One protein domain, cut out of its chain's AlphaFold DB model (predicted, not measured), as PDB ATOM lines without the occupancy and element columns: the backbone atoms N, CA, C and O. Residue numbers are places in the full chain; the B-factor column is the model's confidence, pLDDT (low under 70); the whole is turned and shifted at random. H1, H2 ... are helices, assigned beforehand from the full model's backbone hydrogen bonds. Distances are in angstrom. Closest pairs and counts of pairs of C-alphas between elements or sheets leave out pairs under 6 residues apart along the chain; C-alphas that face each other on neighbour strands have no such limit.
ATOM      1  N   ASP A 351      65.651  89.840  22.108       84.31
ATOM      2  CA  ASP A 351      66.011  90.841  23.125       84.31
ATOM      3  C   ASP A 351      66.751  92.051  22.503       84.31
ATOM      4  O   ASP A 351      66.512  93.193  22.900       84.31
ATOM      5  N   PHE A 352      67.578  91.838  21.471       81.00
ATOM      6  CA  PHE A 352      68.225  92.916  20.709       81.00
ATOM      7  C   PHE A 352      67.217  93.731  19.882       81.00
ATOM      8  O   PHE A 352      67.137  94.957  20.008       81.00
ATOM      9  N   HIS A 353      66.385  93.072  19.070       83.81
ATOM     10  CA  HIS A 353      65.407  93.768  18.230       83.81
ATOM     11  C   HIS A 353      64.267  94.411  19.024       83.81
ATOM     12  O   HIS A 353      63.677  95.385  18.558       83.81
ATOM     13  N   THR A 354      64.010  93.951  20.251       86.12
ATOM     14  CA  THR A 354      63.099  94.605  21.202       86.12
ATOM     15  C   THR A 354      63.498  96.063  21.421       86.12
ATOM     16  O   THR A 354      62.642  96.945  21.450       86.12
ATOM     17  N   PHE A 355      64.795  96.358  21.500       83.69
ATOM     18  CA  PHE A 355      65.277  97.726  21.650       83.69
ATOM     19  C   PHE A 355      65.119  98.562  20.371       83.69
ATOM     20  O   PHE A 355      64.690  99.714  20.443       83.69
ATOM     21  N   ILE A 356      65.368  97.976  19.197       84.00
ATOM     22  CA  ILE A 356      65.144  98.656  17.909       84.00
ATOM     23  C   ILE A 356      63.652  98.980  17.726       84.00
ATOM     24  O   ILE A 356      63.310 100.103  17.363       84.00
ATOM     25  N   ALA A 357      62.756  98.046  18.056       89.06
ATOM     26  CA  ALA A 357      61.312  98.262  17.996       89.06
ATOM     27  C   ALA A 357      60.833  99.345  18.985       89.06
ATOM     28  O   ALA A 357      59.977 100.155  18.623       89.06
ATOM     29  N   LYS A 358      61.411  99.431  20.197       88.31
ATOM     30  CA  LYS A 358      61.165 100.556  21.123       88.31
ATOM     31  C   LYS A 358      61.546 101.906  20.487       88.31
ATOM     32  O   LYS A 358      60.783 102.861  20.632       88.31
ATOM     33  N   ASP A 359      62.683 102.004  19.789       86.12
ATOM     34  CA  ASP A 359      63.107 103.260  19.144       86.12
ATOM     35  C   ASP A 359      62.219 103.620  17.949       86.12
ATOM     36  O   ASP A 359      61.712 104.740  17.867       86.12
ATOM     37  N   ASP A 360      61.963 102.657  17.058       90.25
ATOM     38  CA  ASP A 360      61.101 102.837  15.888       90.25
ATOM     39  C   ASP A 360      59.678 103.286  16.324       90.25
ATOM     40  O   ASP A 360      59.100 104.184  15.703       90.25
ATOM     41  N   ILE A 361      59.145 102.793  17.457       92.56
ATOM     42  CA  ILE A 361      57.890 103.296  18.060       92.56
ATOM     43  C   ILE A 361      57.963 104.791  18.384       92.56
ATOM     44  O   ILE A 361      57.076 105.551  17.973       92.56
ATOM     45  N   VAL A 362      59.002 105.235  19.098       89.88
ATOM     46  CA  VAL A 362      59.165 106.648  19.471       89.88
ATOM     47  C   VAL A 362      59.373 107.510  18.222       89.88
ATOM     48  O   VAL A 362      58.705 108.537  18.055       89.88
ATOM     49  N   GLN A 363      60.255 107.088  17.313       91.25
ATOM     50  CA  GLN A 363      60.586 107.824  16.097       91.25
ATOM     51  C   GLN A 363      59.382 108.003  15.169       91.25
ATOM     52  O   GLN A 363      59.094 109.133  14.757       91.25
ATOM     53  N   TYR A 364      58.659 106.929  14.828       94.06
ATOM     54  CA  TYR A 364      57.508 107.042  13.927       94.06
ATOM     55  C   TYR A 364      56.329 107.738  14.603       94.06
ATOM     56  O   TYR A 364      55.683 108.561  13.957       94.06
ATOM     57  N   SER A 365      56.105 107.543  15.908       93.50
ATOM     58  CA  SER A 365      55.097 108.320  16.642       93.50
ATOM     59  C   SER A 365      55.402 109.820  16.624       93.50
ATOM     60  O   SER A 365      54.501 110.628  16.389       93.50
ATOM     61  N   LYS A 366      56.673 110.214  16.792       93.19
ATOM     62  CA  LYS A 366      57.129 111.613  16.696       93.19
ATOM     63  C   LYS A 366      56.936 112.177  15.282       93.19
ATOM     64  O   LYS A 366      56.371 113.263  15.149       93.19
ATOM     65  N   LYS A 367      57.316 111.429  14.235       93.75
ATOM     66  CA  LYS A 367      57.103 111.793  12.813       93.75
ATOM     67  C   LYS A 367      55.609 111.937  12.473       93.75
ATOM     68  O   LYS A 367      55.211 112.884  11.799       93.75
ATOM     69  N   LEU A 368      54.761 111.052  12.998       93.81
ATOM     70  CA  LEU A 368      53.314 111.028  12.759       93.81
ATOM     71  C   LEU A 368      52.489 111.900  13.721       93.81
ATOM     72  O   LEU A 368      51.267 111.957  13.570       93.81
ATOM     73  N   LYS A 369      53.106 112.594  14.691       94.25
ATOM     74  CA  LYS A 369      52.422 113.253  15.825       94.25
ATOM     75  C   LYS A 369      51.172 114.045  15.433       94.25
ATOM     76  O   LYS A 369      50.108 113.820  15.999       94.25
ATOM     77  N   ARG A 370      51.257 114.924  14.423       92.06
ATOM     78  CA  ARG A 370      50.108 115.731  13.947       92.06
ATOM     79  C   ARG A 370      48.923 114.869  13.487       92.06
ATOM     80  O   ARG A 370      47.779 115.207  13.763       92.06
ATOM     81  N   PHE A 371      49.194 113.755  12.808       93.19
ATOM     82  CA  PHE A 371      48.177 112.816  12.338       93.19
ATOM     83  C   PHE A 371      47.599 111.994  13.499       93.19
ATOM     84  O   PHE A 371      46.384 111.974  13.684       93.19
ATOM     85  N   LEU A 372      48.453 111.389  14.328       93.56
ATOM     86  CA  LEU A 372      48.020 110.540  15.443       93.56
ATOM     87  C   LEU A 372      47.279 111.325  16.542       93.56
ATOM     88  O   LEU A 372      46.336 110.796  17.122       93.56
ATOM     89  N   SER A 373      47.627 112.593  16.790       92.25
ATOM     90  CA  SER A 373      46.874 113.467  17.705       92.25
ATOM     91  C   SER A 373      45.519 113.913  17.143       92.25
ATOM     92  O   SER A 373      44.603 114.163  17.919       92.25
ATOM     93  N   SER A 374      45.355 113.985  15.814       89.62
ATOM     94  CA  SER A 374      44.052 114.272  15.183       89.62
ATOM     95  C   SER A 374      43.103 113.064  15.173       89.62
ATOM     96  O   SER A 374      41.889 113.216  15.045       89.62
ATOM     97  N   ALA A 375      43.641 111.852  15.326       88.06
ATOM     98  CA  ALA A 375      42.872 110.620  15.374       88.06
ATOM     99  C   ALA A 375      42.418 110.319  16.815       88.06
ATOM    100  O   ALA A 375      43.161 109.726  17.595       88.06
ATOM    101  N   LYS A 376      41.187 110.715  17.157       86.88
ATOM    102  CA  LYS A 376      40.494 110.296  18.391       86.88
ATOM    103  C   LYS A 376      40.119 108.812  18.334       86.88
ATOM    104  O   LYS A 376      39.766 108.324  17.257       86.88
ATOM    105  N   LEU A 377      40.179 108.110  19.464       84.50
ATOM    106  CA  LEU A 377      39.819 106.692  19.551       84.50
ATOM    107  C   LEU A 377      38.295 106.514  19.392       84.50
ATOM    108  O   LEU A 377      37.521 107.317  19.913       84.50
ATOM    109  N   LYS A 378      37.838 105.466  18.690       78.81
ATOM    110  CA  LYS A 378      36.390 105.191  18.537       78.81
ATOM    111  C   LYS A 378      35.690 104.876  19.868       78.81
ATOM    112  O   LYS A 378      34.554 105.291  20.058       78.81
ATOM    113  N   SER A 379      36.360 104.149  20.761       77.25
ATOM    114  CA  SER A 379      35.848 103.705  22.066       77.25
ATOM    115  C   SER A 379      36.006 104.747  23.184       77.25
ATOM    116  O   SER A 379      35.328 104.653  24.203       77.25
ATOM    117  N   ASN A 380      36.851 105.769  23.000       78.19
ATOM    118  CA  ASN A 380      36.961 106.915  23.905       78.19
ATOM    119  C   ASN A 380      37.414 108.161  23.121       78.19
ATOM    120  O   ASN A 380      38.566 108.261  22.702       78.19
ATOM    121  N   THR A 381      36.523 109.136  22.947       76.38
ATOM    122  CA  THR A 381      36.794 110.315  22.111       76.38
ATOM    123  C   THR A 381      37.680 111.372  22.777       76.38
ATOM    124  O   THR A 381      38.070 112.330  22.107       76.38
ATOM    125  N   GLU A 382      38.035 111.238  24.054       78.94
ATOM    126  CA  GLU A 382      39.005 112.104  24.740       78.94
ATOM    127  C   GLU A 382      40.444 111.663  24.435       78.94
ATOM    128  O   GLU A 382      41.331 112.494  24.220       78.94
ATOM    129  N   LEU A 383      40.659 110.349  24.320       85.81
ATOM    130  CA  LEU A 383      41.939 109.760  23.950       85.81
ATOM    131  C   LEU A 383      42.207 109.867  22.442       85.81
ATOM    132  O   LEU A 383      41.319 109.731  21.600       85.81
ATOM    133  N   ASN A 384      43.476 110.071  22.095       90.69
ATOM    134  CA  ASN A 384      43.962 110.087  20.715       90.69
ATOM    135  C   ASN A 384      45.059 109.035  20.502       90.69
ATOM    136  O   ASN A 384      45.723 108.607  21.451       90.69
ATOM    137  N   LEU A 385      45.280 108.632  19.248       92.25
ATOM    138  CA  LEU A 385      46.257 107.588  18.927       92.25
ATOM    139  C   LEU A 385      47.685 107.975  19.349       92.25
ATOM    140  O   LEU A 385      48.451 107.097  19.727       92.25
ATOM    141  N   TYR A 386      48.049 109.265  19.358       93.25
ATOM    142  CA  TYR A 386      49.390 109.681  19.798       93.25
ATOM    143  C   TYR A 386      49.598 109.478  21.302       93.25
ATOM    144  O   TYR A 386      50.670 109.039  21.700       93.25
ATOM    145  N   SER A 387      48.598 109.751  22.147       90.44
ATOM    146  CA  SER A 387      48.704 109.468  23.590       90.44
ATOM    147  C   SER A 387      48.888 107.980  23.902       90.44
ATOM    148  O   SER A 387      49.540 107.672  24.894       90.44
ATOM    149  N   ILE A 388      48.362 107.089  23.053       90.25
ATOM    150  CA  ILE A 388      48.388 105.631  23.249       90.25
ATOM    151  C   ILE A 388      49.651 104.997  22.643       90.25
ATOM    152  O   ILE A 388      50.279 104.162  23.280       90.25
ATOM    153  N   LEU A 389      50.030 105.380  21.418       92.06
ATOM    154  CA  LEU A 389      51.052 104.675  20.628       92.06
ATOM    155  C   LEU A 389      52.486 105.202  20.803       92.06
ATOM    156  O   LEU A 389      53.414 104.544  20.338       92.06
ATOM    157  N   LYS A 390      52.678 106.367  21.438       91.00
ATOM    158  CA  LYS A 390      53.989 107.041  21.581       91.00
ATOM    159  C   LYS A 390      55.011 106.314  22.464       91.00
ATOM    160  O   LYS A 390      56.181 106.683  22.435       91.00
ATOM    161  N   ASP A 391      54.554 105.393  23.307       85.00
ATOM    162  CA  ASP A 391      55.300 104.839  24.435       85.00
ATOM    163  C   ASP A 391      55.351 103.308  24.292       85.00
ATOM    164  O   ASP A 391      54.293 102.676  24.248       85.00
ATOM    165  N   PRO A 392      56.542 102.696  24.164       82.44
ATOM    166  CA  PRO A 392      56.672 101.252  23.971       82.44
ATOM    167  C   PRO A 392      56.638 100.449  25.288       82.44
ATOM    168  O   PRO A 392      56.569  99.216  25.256       82.44
ATOM    169  N   LEU A 393      56.711 101.119  26.445       74.44
ATOM    170  CA  LEU A 393      56.755 100.484  27.764       74.44
ATOM    171  C   LEU A 393      55.375 100.488  28.439       74.44
ATOM    172  O   LEU A 393      55.001  99.494  29.063       74.44
ATOM    173  N   GLN A 394      54.585 101.555  28.282       73.94
ATOM    174  CA  GLN A 394      53.248 101.651  28.876       73.94
ATOM    175  C   GLN A 394      52.265 100.625  28.291       73.94
ATOM    176  O   GLN A 394      51.895 100.658  27.117       73.94
ATOM    177  N   VAL A 395      51.757  99.740  29.152       73.69
ATOM    178  CA  VAL A 395      50.663  98.812  28.826       73.69
ATOM    179  C   VAL A 395      49.328  99.561  28.894       73.69
ATOM    180  O   VAL A 395      48.568  99.451  29.854       73.69
ATOM    181  N   HIS A 396      49.038 100.368  27.874       79.81
ATOM    182  CA  HIS A 396      47.752 101.053  27.782       79.81
ATOM    183  C   HIS A 396      46.654 100.063  27.365       79.81
ATOM    184  O   HIS A 396      46.731  99.453  26.302       79.81
ATOM    185  N   ILE A 397      45.584  99.969  28.166       84.62
ATOM    186  CA  ILE A 397      44.414  99.091  27.928       84.62
ATOM    187  C   ILE A 397      43.859  99.213  26.490       84.62
ATOM    188  O   ILE A 397      43.459  98.224  25.884       84.62
ATOM    189  N   ASN A 398      43.915 100.415  25.908       86.81
ATOM    190  CA  ASN A 398      43.344 100.743  24.601       86.81
ATOM    191  C   ASN A 398      44.334 100.578  23.427       86.81
ATOM    192  O   ASN A 398      44.039 101.008  22.311       86.81
ATOM    193  N   LEU A 399      45.514  99.983  23.654       88.81
ATOM    194  CA  LEU A 399      46.535  99.762  22.620       88.81
ATOM    195  C   LEU A 399      45.990  98.945  21.436       88.81
ATOM    196  O   LEU A 399      46.267  99.266  20.283       88.81
ATOM    197  N   HIS A 400      45.166  97.934  21.719       88.38
ATOM    198  CA  HIS A 400      44.547  97.079  20.705       88.38
ATOM    199  C   HIS A 400      43.623  97.871  19.764       88.38
ATOM    200  O   HIS A 400      43.810  97.860  18.545       88.38
ATOM    201  N   ASP A 401      42.691  98.646  20.328       88.19
ATOM    202  CA  ASP A 401      41.797  99.536  19.574       88.19
ATOM    203  C   ASP A 401      42.574 100.582  18.767       88.19
ATOM    204  O   ASP A 401      42.221 100.883  17.625       88.19
ATOM    205  N   ALA A 402      43.654 101.127  19.337       90.44
ATOM    206  CA  ALA A 402      44.481 102.128  18.675       90.44
ATOM    207  C   ALA A 402      45.200 101.566  17.437       90.44
ATOM    208  O   ALA A 402      45.235 102.228  16.396       90.44
ATOM    209  N   ILE A 403      45.718 100.336  17.521       91.19
ATOM    210  CA  ILE A 403      46.338  99.628  16.394       91.19
ATOM    211  C   ILE A 403      45.287  99.239  15.348       91.19
ATOM    212  O   ILE A 403      45.481  99.545  14.172       91.19
ATOM    213  N   LYS A 404      44.133  98.687  15.751       88.75
ATOM    214  CA  LYS A 404      43.013  98.367  14.841       88.75
ATOM    215  C   LYS A 404      42.503  99.609  14.095       88.75
ATOM    216  O   LYS A 404      42.217  99.561  12.898       88.75
ATOM    217  N   GLN A 405      42.452 100.761  14.765       89.88
ATOM    218  CA  GLN A 405      42.079 102.033  14.145       89.88
ATOM    219  C   GLN A 405      43.182 102.631  13.251       89.88
ATOM    220  O   GLN A 405      42.856 103.340  12.295       89.88
ATOM    221  N   LEU A 406      44.462 102.358  13.521       92.25
ATOM    222  CA  LEU A 406      45.569 102.750  12.642       92.25
ATOM    223  C   LEU A 406      45.632 101.863  11.385       92.25
ATOM    224  O   LEU A 406      45.793 102.399  10.291       92.25
ATOM    225  N   LEU A 407      45.391 100.555  11.524       91.00
ATOM    226  CA  LEU A 407      45.222  99.588  10.430       91.00
ATOM    227  C   LEU A 407      44.119 100.029   9.450       91.00
ATOM    228  O   LEU A 407      44.386 100.211   8.264       91.00
ATOM    229  N   LEU A 408      42.918 100.338   9.957       89.62
ATOM    230  CA  LEU A 408      41.811 100.910   9.166       89.62
ATOM    231  C   LEU A 408      42.167 102.231   8.457       89.62
ATOM    232  O   LEU A 408      41.534 102.603   7.469       89.62
ATOM    233  N   LYS A 409      43.162 102.970   8.956       91.25
ATOM    234  CA  LYS A 409      43.617 104.231   8.360       91.25
ATOM    235  C   LYS A 409      44.685 104.052   7.282       91.25
ATOM    236  O   LYS A 409      44.890 105.001   6.529       91.25
ATOM    237  N   LEU A 410      45.314 102.882   7.140       90.69
ATOM    238  CA  LEU A 410      46.320 102.649   6.094       90.69
ATOM    239  C   LEU A 410      45.737 102.828   4.679       90.69
ATOM    240  O   LEU A 410      46.402 103.390   3.812       90.69
ATOM    241  N   ASN A 411      44.464 102.471   4.457       85.94
ATOM    242  CA  ASN A 411      43.799 102.717   3.171       85.94
ATOM    243  C   ASN A 411      43.588 104.227   2.878       85.94
ATOM    244  O   ASN A 411      43.642 104.668   1.734       85.94
ATOM    245  N   THR A 412      43.413 105.074   3.894       87.88
ATOM    246  CA  THR A 412      43.072 106.503   3.697       87.88
ATOM    247  C   THR A 412      44.226 107.481   3.943       87.88
ATOM    248  O   THR A 412      44.069 108.683   3.729       87.88
ATOM    249  N   ILE A 413      45.393 107.003   4.382       90.75
ATOM    250  CA  ILE A 413      46.560 107.846   4.661       90.75
ATOM    251  C   ILE A 413      47.389 108.133   3.391       90.75
ATOM    252  O   ILE A 413      47.447 107.329   2.457       90.75
ATOM    253  N   SER A 414      48.050 109.296   3.365       89.38
ATOM    254  CA  SER A 414      48.964 109.695   2.292       89.38
ATOM    255  C   SER A 414      50.241 108.848   2.275       89.38
ATOM    256  O   SER A 414      50.757 108.464   3.326       89.38
ATOM    257  N   THR A 415      50.789 108.613   1.079       84.12
ATOM    258  CA  THR A 415      51.988 107.792   0.823       84.12
ATOM    259  C   THR A 415      53.168 108.157   1.733       84.12
ATOM    260  O   THR A 415      53.739 107.278   2.367       84.12
ATOM    261  N   GLU A 416      53.446 109.457   1.903       85.56
ATOM    262  CA  GLU A 416      54.490 110.014   2.790       85.56
ATOM    263  C   GLU A 416      54.410 109.557   4.257       85.56
ATOM    264  O   GLU A 416      55.381 109.654   5.003       85.56
ATOM    265  N   ARG A 417      53.224 109.143   4.714       91.25
ATOM    266  CA  ARG A 417      52.950 108.747   6.103       91.25
ATOM    267  C   ARG A 417      52.601 107.268   6.228       91.25
ATOM    268  O   ARG A 417      52.668 106.739   7.335       91.25
ATOM    269  N   LEU A 418      52.224 106.621   5.124       90.94
ATOM    270  CA  LEU A 418      51.847 105.210   5.067       90.94
ATOM    271  C   LEU A 418      52.994 104.312   5.542       90.94
ATOM    272  O   LEU A 418      52.780 103.443   6.384       90.94
ATOM    273  N   GLU A 419      54.214 104.596   5.079       90.56
ATOM    274  CA  GLU A 419      55.431 103.899   5.499       90.56
ATOM    275  C   GLU A 419      55.618 103.954   7.027       90.56
ATOM    276  O   GLU A 419      55.680 102.919   7.689       90.56
ATOM    277  N   TYR A 420      55.642 105.157   7.615       93.81
ATOM    278  CA  TYR A 420      55.827 105.331   9.061       93.81
ATOM    279  C   TYR A 420      54.672 104.734   9.874       93.81
ATOM    280  O   TYR A 420      54.905 104.204  10.958       93.81
ATOM    281  N   ALA A 421      53.432 104.804   9.374       94.19
ATOM    282  CA  ALA A 421      52.269 104.234  10.054       94.19
ATOM    283  C   ALA A 421      52.343 102.703  10.107       94.19
ATOM    284  O   ALA A 421      52.064 102.114  11.149       94.19
ATOM    285  N   TYR A 422      52.778 102.065   9.020       92.50
ATOM    286  CA  TYR A 422      52.999 100.624   8.984       92.50
ATOM    287  C   TYR A 422      54.208 100.189   9.823       92.50
ATOM    288  O   TYR A 422      54.077  99.271  10.632       92.50
ATOM    289  N   ARG A 423      55.360 100.870   9.714       92.19
ATOM    290  CA  ARG A 423      56.536 100.559  10.548       92.19
ATOM    291  C   ARG A 423      56.211 100.667  12.050       92.19
ATOM    292  O   ARG A 423      56.628  99.806  12.820       92.19
ATOM    293  N   LEU A 424      55.402 101.655  12.455       94.25
ATOM    294  CA  LEU A 424      54.888 101.794  13.826       94.25
ATOM    295  C   LEU A 424      53.998 100.610  14.253       94.25
ATOM    296  O   LEU A 424      54.137 100.127  15.375       94.25
ATOM    297  N   ILE A 425      53.111 100.124  13.375       92.88
ATOM    298  CA  ILE A 425      52.282  98.934  13.643       92.88
ATOM    299  C   ILE A 425      53.162  97.697  13.855       92.88
ATOM    300  O   ILE A 425      52.964  96.980  14.832       92.88
ATOM    301  N   ILE A 426      54.148  97.455  12.983       91.88
ATOM    302  CA  ILE A 426      55.029  96.281  13.087       91.88
ATOM    303  C   ILE A 426      55.924  96.342  14.326       91.88
ATOM    304  O   ILE A 426      56.131  95.321  14.976       91.88
ATOM    305  N   ALA A 427      56.396  97.527  14.713       92.50
ATOM    306  CA  ALA A 427      57.134  97.714  15.958       92.50
ATOM    307  C   ALA A 427      56.289  97.364  17.200       92.50
ATOM    308  O   ALA A 427      56.745  96.617  18.066       92.50
ATOM    309  N   HIS A 428      55.027  97.811  17.257       92.25
ATOM    310  CA  HIS A 428      54.097  97.417  18.326       92.25
ATOM    311  C   HIS A 428      53.746  95.922  18.287       92.25
ATOM    312  O   HIS A 428      53.686  95.288  19.339       92.25
ATOM    313  N   ALA A 429      53.562  95.337  17.099       90.19
ATOM    314  CA  ALA A 429      53.281  93.910  16.935       90.19
ATOM    315  C   ALA A 429      54.440  93.019  17.399       90.19
ATOM    316  O   ALA A 429      54.210  92.035  18.098       90.19
ATOM    317  N   PHE A 430      55.678  93.405  17.086       89.44
ATOM    318  CA  PHE A 430      56.877  92.700  17.534       89.44
ATOM    319  C   PHE A 430      57.011  92.708  19.064       89.44
ATOM    320  O   PHE A 430      57.250  91.669  19.673       89.44
ATOM    321  N   LEU A 431      56.765  93.854  19.712       87.94
ATOM    322  CA  LEU A 431      56.783  93.949  21.177       87.94
ATOM    323  C   LEU A 431      55.591  93.261  21.866       87.94
ATOM    324  O   LEU A 431      55.613  93.094  23.090       87.94
ATOM    325  N   ARG A 432      54.521  92.918  21.138       87.50
ATOM    326  CA  ARG A 432      53.277  92.353  21.686       87.50
ATOM    327  C   ARG A 432      52.685  91.313  20.714       87.50
ATOM    328  O   ARG A 432      51.800  91.660  19.930       87.50
ATOM    329  N   PRO A 433      53.049  90.019  20.821       81.62
ATOM    330  CA  PRO A 433      52.537  88.948  19.949       81.62
ATOM    331  C   PRO A 433      51.008  88.740  19.945       81.62
ATOM    332  O   PRO A 433      50.483  87.964  19.149       81.62
ATOM    333  N   THR A 434      50.255  89.415  20.817       82.75
ATOM    334  CA  THR A 434      48.788  89.514  20.729       82.75
ATOM    335  C   THR A 434      48.324  90.423  19.586       82.75
ATOM    336  O   THR A 434      47.331  90.109  18.938       82.75
ATOM    337  N   LEU A 435      49.056  91.502  19.292       84.69
ATOM    338  CA  LEU A 435      48.795  92.397  18.160       84.69
ATOM    339  C   LEU A 435      49.208  91.772  16.821       84.69
ATOM    340  O   LEU A 435      48.573  92.044  15.807       84.69
ATOM    341  N   GLU A 436      50.226  90.905  16.816       83.75
ATOM    342  CA  GLU A 436      50.574  90.079  15.651       83.75
ATOM    343  C   GLU A 436      49.353  89.265  15.182       83.75
ATOM    344  O   GLU A 436      48.988  89.311  14.009       83.75
ATOM    345  N   ARG A 437      48.648  88.607  16.116       80.44
ATOM    346  CA  ARG A 437      47.417  87.848  15.820       80.44
ATOM    347  C   ARG A 437      46.311  88.733  15.255       80.44
ATOM    348  O   ARG A 437      45.683  88.338  14.283       80.44
ATOM    349  N   GLU A 438      46.104  89.920  15.823       78.19
ATOM    350  CA  GLU A 438      45.114  90.881  15.323       78.19
ATOM    351  C   GLU A 438      45.456  91.362  13.902       78.19
ATOM    352  O   GLU A 438      44.539  91.545  13.116       78.19
ATOM    353  N   ILE A 439      46.730  91.511  13.511       80.69
ATOM    354  CA  ILE A 439      47.108  91.802  12.108       80.69
ATOM    355  C   ILE A 439      46.755  90.630  11.176       80.69
ATOM    356  O   ILE A 439      46.319  90.856  10.048       80.69
ATOM    357  N   LEU A 440      46.934  89.393  11.642       78.62
ATOM    358  CA  LEU A 440      46.679  88.176  10.863       78.62
ATOM    359  C   LEU A 440      45.181  87.843  10.749       78.62
ATOM    360  O   LEU A 440      44.757  87.292   9.739       78.62
ATOM    361  N   SER A 441      44.363  88.204  11.742       76.44
ATOM    362  CA  SER A 441      42.917  87.937  11.778       76.44
ATOM    363  C   SER A 441      42.061  89.057  11.160       76.44
ATOM    364  O   SER A 441      40.967  89.348  11.653       76.44
ATOM    365  N   GLN A 442      42.558  89.746  10.126       76.50
ATOM    366  CA  GLN A 442      41.834  90.852   9.487       76.50
ATOM    367  C   GLN A 442      40.943  90.378   8.336       76.50
ATOM    368  O   GLN A 442      41.322  90.433   7.168       76.50
ATOM    369  N   ASP A 443      39.695  90.050   8.673       74.81
ATOM    370  CA  ASP A 443      38.602  89.752   7.730       74.81
ATOM    371  C   ASP A 443      38.268  90.916   6.756       74.81
ATOM    372  O   ASP A 443      37.445  90.762   5.856       74.81
ATOM    373  N   SER A 444      38.864  92.106   6.919       80.75
ATOM    374  CA  SER A 444      38.517  93.317   6.164       80.75
ATOM    375  C   SER A 444      39.480  93.606   5.008       80.75
ATOM    376  O   SER A 444      40.632  94.001   5.216       80.75
ATOM    377  N   TRP A 445      38.965  93.527   3.777       74.81
ATOM    378  CA  TRP A 445      39.686  93.896   2.552       74.81
ATOM    379  C   TRP A 445      40.232  95.340   2.551       74.81
ATOM    380  O   TRP A 445      41.291  95.570   1.975       74.81
ATOM    381  N   ASP A 446      39.593  96.294   3.245       79.50
ATOM    382  CA  ASP A 446      40.112  97.664   3.418       79.50
ATOM    383  C   ASP A 446      41.456  97.696   4.158       79.50
ATOM    384  O   ASP A 446      42.385  98.407   3.766       79.50
ATOM    385  N   ILE A 447      41.565  96.923   5.242       83.75
ATOM    386  CA  ILE A 447      42.788  96.840   6.047       83.75
ATOM    387  C   ILE A 447      43.877  96.132   5.246       83.75
ATOM    388  O   ILE A 447      45.023  96.579   5.234       83.75
ATOM    389  N   VAL A 448      43.511  95.069   4.531       80.38
ATOM    390  CA  VAL A 448      44.434  94.299   3.693       80.38
ATOM    391  C   VAL A 448      44.990  95.121   2.539       80.38
ATOM    392  O   VAL A 448      46.206  95.173   2.389       80.38
ATOM    393  N   PHE A 449      44.157  95.853   1.802       79.88
ATOM    394  CA  PHE A 449      44.628  96.762   0.757       79.88
ATOM    395  C   PHE A 449      45.498  97.902   1.324       79.88
ATOM    396  O   PHE A 449      46.510  98.282   0.731       79.88
ATOM    397  N   GLY A 450      45.172  98.404   2.521       84.75
ATOM    398  CA  GLY A 450      46.023  99.342   3.258       84.75
ATOM    399  C   GLY A 450      47.401  98.768   3.629       84.75
ATOM    400  O   GLY A 450      48.409  99.463   3.494       84.75
ATOM    401  N   LEU A 451      47.459  97.500   4.050       86.25
ATOM    402  CA  LEU A 451      48.700  96.772   4.340       86.25
ATOM    403  C   LEU A 451      49.511  96.496   3.066       86.25
ATOM    404  O   LEU A 451      50.689  96.835   3.030       86.25
ATOM    405  N   GLN A 452      48.886  95.977   2.005       82.06
ATOM    406  CA  GLN A 452      49.523  95.726   0.704       82.06
ATOM    407  C   GLN A 452      50.171  97.002   0.140       82.06
ATOM    408  O   GLN A 452      51.335  96.985  -0.264       82.06
ATOM    409  N   ARG A 453      49.462  98.141   0.191       84.12
ATOM    410  CA  ARG A 453      50.009  99.448  -0.207       84.12
ATOM    411  C   ARG A 453      51.187  99.906   0.653       84.12
ATOM    412  O   ARG A 453      52.057 100.604   0.141       84.12
ATOM    413  N   ALA A 454      51.227  99.554   1.938       87.38
ATOM    414  CA  ALA A 454      52.387  99.839   2.779       87.38
ATOM    415  C   ALA A 454      53.569  98.921   2.438       87.38
ATOM    416  O   ALA A 454      54.697  99.394   2.317       87.38
ATOM    417  N   TRP A 455      53.316  97.629   2.219       85.06
ATOM    418  CA  TRP A 455      54.335  96.654   1.833       85.06
ATOM    419  C   TRP A 455      55.000  97.016   0.506       85.06
ATOM    420  O   TRP A 455      56.219  96.950   0.419       85.06
ATOM    421  N   ALA A 456      54.240  97.498  -0.482       78.00
ATOM    422  CA  ALA A 456      54.786  97.938  -1.767       78.00
ATOM    423  C   ALA A 456      55.739  99.151  -1.661       78.00
ATOM    424  O   ALA A 456      56.563  99.361  -2.550       78.00
ATOM    425  N   LEU A 457      55.652  99.939  -0.578       79.44
ATOM    426  CA  LEU A 457      56.586 101.034  -0.274       79.44
ATOM    427  C   LEU A 457      57.787 100.569   0.559       79.44
ATOM    428  O   LEU A 457      58.900 101.043   0.352       79.44
ATOM    429  N   VAL A 458      57.551  99.689   1.534       78.00
ATOM    430  CA  VAL A 458      58.539  99.296   2.556       78.00
ATOM    431  C   VAL A 458      59.438  98.156   2.065       78.00
ATOM    432  O   VAL A 458      60.599  98.084   2.459       78.00
ATOM    433  N   TYR A 459      58.922  97.304   1.178       76.00
ATOM    434  CA  TYR A 459      59.597  96.140   0.610       76.00
ATOM    435  C   TYR A 459      59.605  96.268  -0.923       76.00
ATOM    436  O   TYR A 459      58.661  95.827  -1.588       76.00
ATOM    437  N   PRO A 460      60.630  96.912  -1.516       64.88
ATOM    438  CA  PRO A 460      60.692  97.150  -2.954       64.88
ATOM    439  C   PRO A 460      60.557  95.855  -3.759       64.88
ATOM    440  O   PRO A 460      61.342  94.925  -3.605       64.88
ATOM    441  N   GLY A 461      59.544  95.793  -4.624       62.78
ATOM    442  CA  GLY A 461      59.244  94.599  -5.414       62.78
ATOM    443  C   GLY A 461      58.528  93.473  -4.659       62.78
ATOM    444  O   GLY A 461      58.265  92.455  -5.288       62.78
ATOM    445  N   LEU A 462      58.171  93.650  -3.378       67.44
ATOM    446  CA  LEU A 462      57.463  92.665  -2.539       67.44
ATOM    447  C   LEU A 462      58.187  91.307  -2.409       67.44
ATOM    448  O   LEU A 462      57.556  90.260  -2.267       67.44
ATOM    449  N   GLU A 463      59.518  91.334  -2.451       65.56
ATOM    450  CA  GLU A 463      60.399  90.175  -2.279       65.56
ATOM    451  C   GLU A 463      61.048  90.207  -0.883       65.56
ATOM    452  O   GLU A 463      61.347  91.278  -0.352       65.56
ATOM    453  N   LEU A 464      61.267  89.036  -0.271       64.38
ATOM    454  CA  LEU A 464      62.046  88.941   0.968       64.38
ATOM    455  C   LEU A 464      63.545  89.114   0.646       64.38
ATOM    456  O   LEU A 464      64.037  88.472  -0.290       64.38
ATOM    457  N   PRO A 465      64.291  89.941   1.402       59.97
ATOM    458  CA  PRO A 465      65.721  90.113   1.191       59.97
ATOM    459  C   PRO A 465      66.444  88.785   1.416       59.97
ATOM    460  O   PRO A 465      66.130  88.033   2.340       59.97
ATOM    461  N   HIS A 466      67.427  88.493   0.566       51.41
ATOM    462  CA  HIS A 466      68.290  87.333   0.769       51.41
ATOM    463  C   HIS A 466      69.157  87.577   2.019       51.41
ATOM    464  O   HIS A 466      69.658  88.679   2.229       51.41
ATOM    465  N   VAL A 467      69.228  86.566   2.889       43.28
ATOM    466  CA  VAL A 467      69.486  86.703   4.336       43.28
ATOM    467  C   VAL A 467      70.798  87.424   4.683       43.28
ATOM    468  O   VAL A 467      71.865  87.039   4.215       43.28
ATOM    469  N   GLY A 468      70.726  88.389   5.609       47.81
ATOM    470  CA  GLY A 468      71.890  89.043   6.219       47.81
ATOM    471  C   GLY A 468      71.497  89.886   7.437       47.81
ATOM    472  O   GLY A 468      71.223  91.070   7.291       47.81
ATOM    473  N   VAL A 469      71.460  89.261   8.623       46.94
ATOM    474  CA  VAL A 469      70.811  89.754   9.861       46.94
ATOM    475  C   VAL A 469      69.300  89.978   9.685       46.94
ATOM    476  O   VAL A 469      68.838  90.808   8.910       46.94
ATOM    477  N   MET A 470      68.504  89.217  10.438       55.69
ATOM    478  CA  MET A 470      67.039  89.252  10.374       55.69
ATOM    479  C   MET A 470      66.483  90.571  10.946       55.69
ATOM    480  O   MET A 470      66.181  90.646  12.131       55.69
ATOM    481  N   ASP A 471      66.324  91.618  10.132       70.56
ATOM    482  CA  ASP A 471      65.588  92.826  10.538       70.56
ATOM    483  C   ASP A 471      64.157  92.437  10.953       70.56
ATOM    484  O   ASP A 471      63.379  91.901  10.157       70.56
ATOM    485  N   TYR A 472      63.805  92.718  12.211       81.06
ATOM    486  CA  TYR A 472      62.526  92.339  12.819       81.06
ATOM    487  C   TYR A 472      61.300  92.787  12.017       81.06
ATOM    488  O   TYR A 472      60.245  92.160  12.121       81.06
ATOM    489  N   ARG A 473      61.419  93.830  11.187       81.75
ATOM    490  CA  ARG A 473      60.328  94.309  10.331       81.75
ATOM    491  C   ARG A 473      59.866  93.243   9.327       81.75
ATOM    492  O   ARG A 473      58.675  93.171   9.032       81.75
ATOM    493  N   TYR A 474      60.758  92.343   8.909       78.06
ATOM    494  CA  TYR A 474      60.446  91.205   8.035       78.06
ATOM    495  C   TYR A 474      59.901  89.975   8.773       78.06
ATOM    496  O   TYR A 474      59.354  89.087   8.123       78.06
ATOM    497  N   SER A 475      60.011  89.899  10.105       78.25
ATOM    498  CA  SER A 475      59.715  88.681  10.887       78.25
ATOM    499  C   SER A 475      58.330  88.086  10.605       78.25
ATOM    500  O   SER A 475      58.214  86.892  10.330       78.25
ATOM    501  N   ILE A 476      57.287  88.922  10.570       79.62
ATOM    502  CA  ILE A 476      55.914  88.501  10.257       79.62
ATOM    503  C   ILE A 476      55.778  87.945   8.830       79.62
ATOM    504  O   ILE A 476      55.000  87.027   8.605       79.62
ATOM    505  N   LEU A 477      56.557  88.444   7.866       77.75
ATOM    506  CA  LEU A 477      56.503  88.014   6.464       77.75
ATOM    507  C   LEU A 477      57.358  86.768   6.202       77.75
ATOM    508  O   LEU A 477      57.033  85.982   5.321       77.75
ATOM    509  N   ILE A 478      58.410  86.551   6.993       75.31
ATOM    510  CA  ILE A 478      59.197  85.308   6.992       75.31
ATOM    511  C   ILE A 478      58.388  84.169   7.630       75.31
ATOM    512  O   ILE A 478      58.379  83.051   7.123       75.31
ATOM    513  N   LYS A 479      57.650  84.469   8.705       75.94
ATOM    514  CA  LYS A 479      56.737  83.540   9.390       75.94
ATOM    515  C   LYS A 479      55.463  83.249   8.579       75.94
ATOM    516  O   LYS A 479      54.930  82.144   8.652       75.94
ATOM    517  N   TYR A 480      54.994  84.217   7.786       74.88
ATOM    518  CA  TYR A 480      53.772  84.130   6.978       74.88
ATOM    519  C   TYR A 480      53.993  84.639   5.533       74.88
ATOM    520  O   TYR A 480      53.434  85.664   5.137       74.88
TER     521      TYR A 480
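What this domain is: This is residues 351 to 480 of the 672 residues of an uncharacterized protein of Melampsora larici-populina (strain 98AG31 / pathotype 3-4-7) (UniProt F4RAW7). Look for H4 in the middle of a rounded body of helices: H1, kinked, crosses it on one side, H3 folds back against it as a hairpin, and H6 crosses that hairpin near its turn. H2 packs on H1 and H3, H5 meets H4 at a corner, and H7 returns to H4 after a long loop, residues 459 to 471. The printed part has 130 residues with seven named helices, H1 to H7 along the chain, and no named strand; the class is all helix. It is compact, with a radius of gyration of the C-alphas of 13.9 A and spans of 45 by 32 by 26 A.

How they stand to each other: Begin with H1, residues 351 to 374, the longest helix, which has a kink of 75 degrees near residue 368. It touches the hub H4, residues 415 to 431, at a steep tilt of 42 degrees, opposite ways; the closest C-alphas, of Ala 357 and Ala 427, are 4.7 A apart. H2, residues 385 to 389, touches H1, the closest C-alphas being those of Leu 372 and Tyr 386, 4.6 A. H3, residues 399 to 410, forms a helical hairpin with H4 at a shallow tilt of 28 degrees, opposite ways; H4 touches it with residues 418 to 425 alone, and the closest C-alphas, of Leu 410 and Leu 418, are 6.2 A apart. H6, residues 445 to 458, is about perpendicular to H3, at 78 degrees, and touches its residues 407 to 410 alone, with the C-alphas of Leu 410 and Gly 450 closest at 4.4 A. H5, residues 433 to 440, touches H4 only at the corner, closest at the C-alphas of Ala 429 and Glu 436, 4.9 A. H7, residues 472 to 479, touches H4 at residues 423 to 430 alone, with the C-alphas of Ile 426 and Arg 473 closest at 6.3 A. H1 and H3 are apart. In H2 and H3 every O i to N i+4 pair is within hydrogen-bond range; in H1 16 of 20 are, in H4 11 of 13, in H5 3 of 4, in H6 9 of 10 and in H7 2 of 4.

Where its parts are: Find C-alpha 351 at (66.011, 90.841, 23.125); from there H1 runs 33.1 A to C-alpha 374. H4 starts at C-alpha 415, (51.988, 107.792, 0.823), and is 25.1 A long; H6 is 19.6 A and H3 16.8 A. H7 ends at C-alpha 479, (56.737, 83.540, 9.390).

The domain as a whole: Look at Glu 382 and His 466 for the two C-alphas farthest apart, 45.2 A. The printed part has no cut. The link H6 to H7, 13 residues, is long, and within it residues 460 to 470 have a pLDDT under 70.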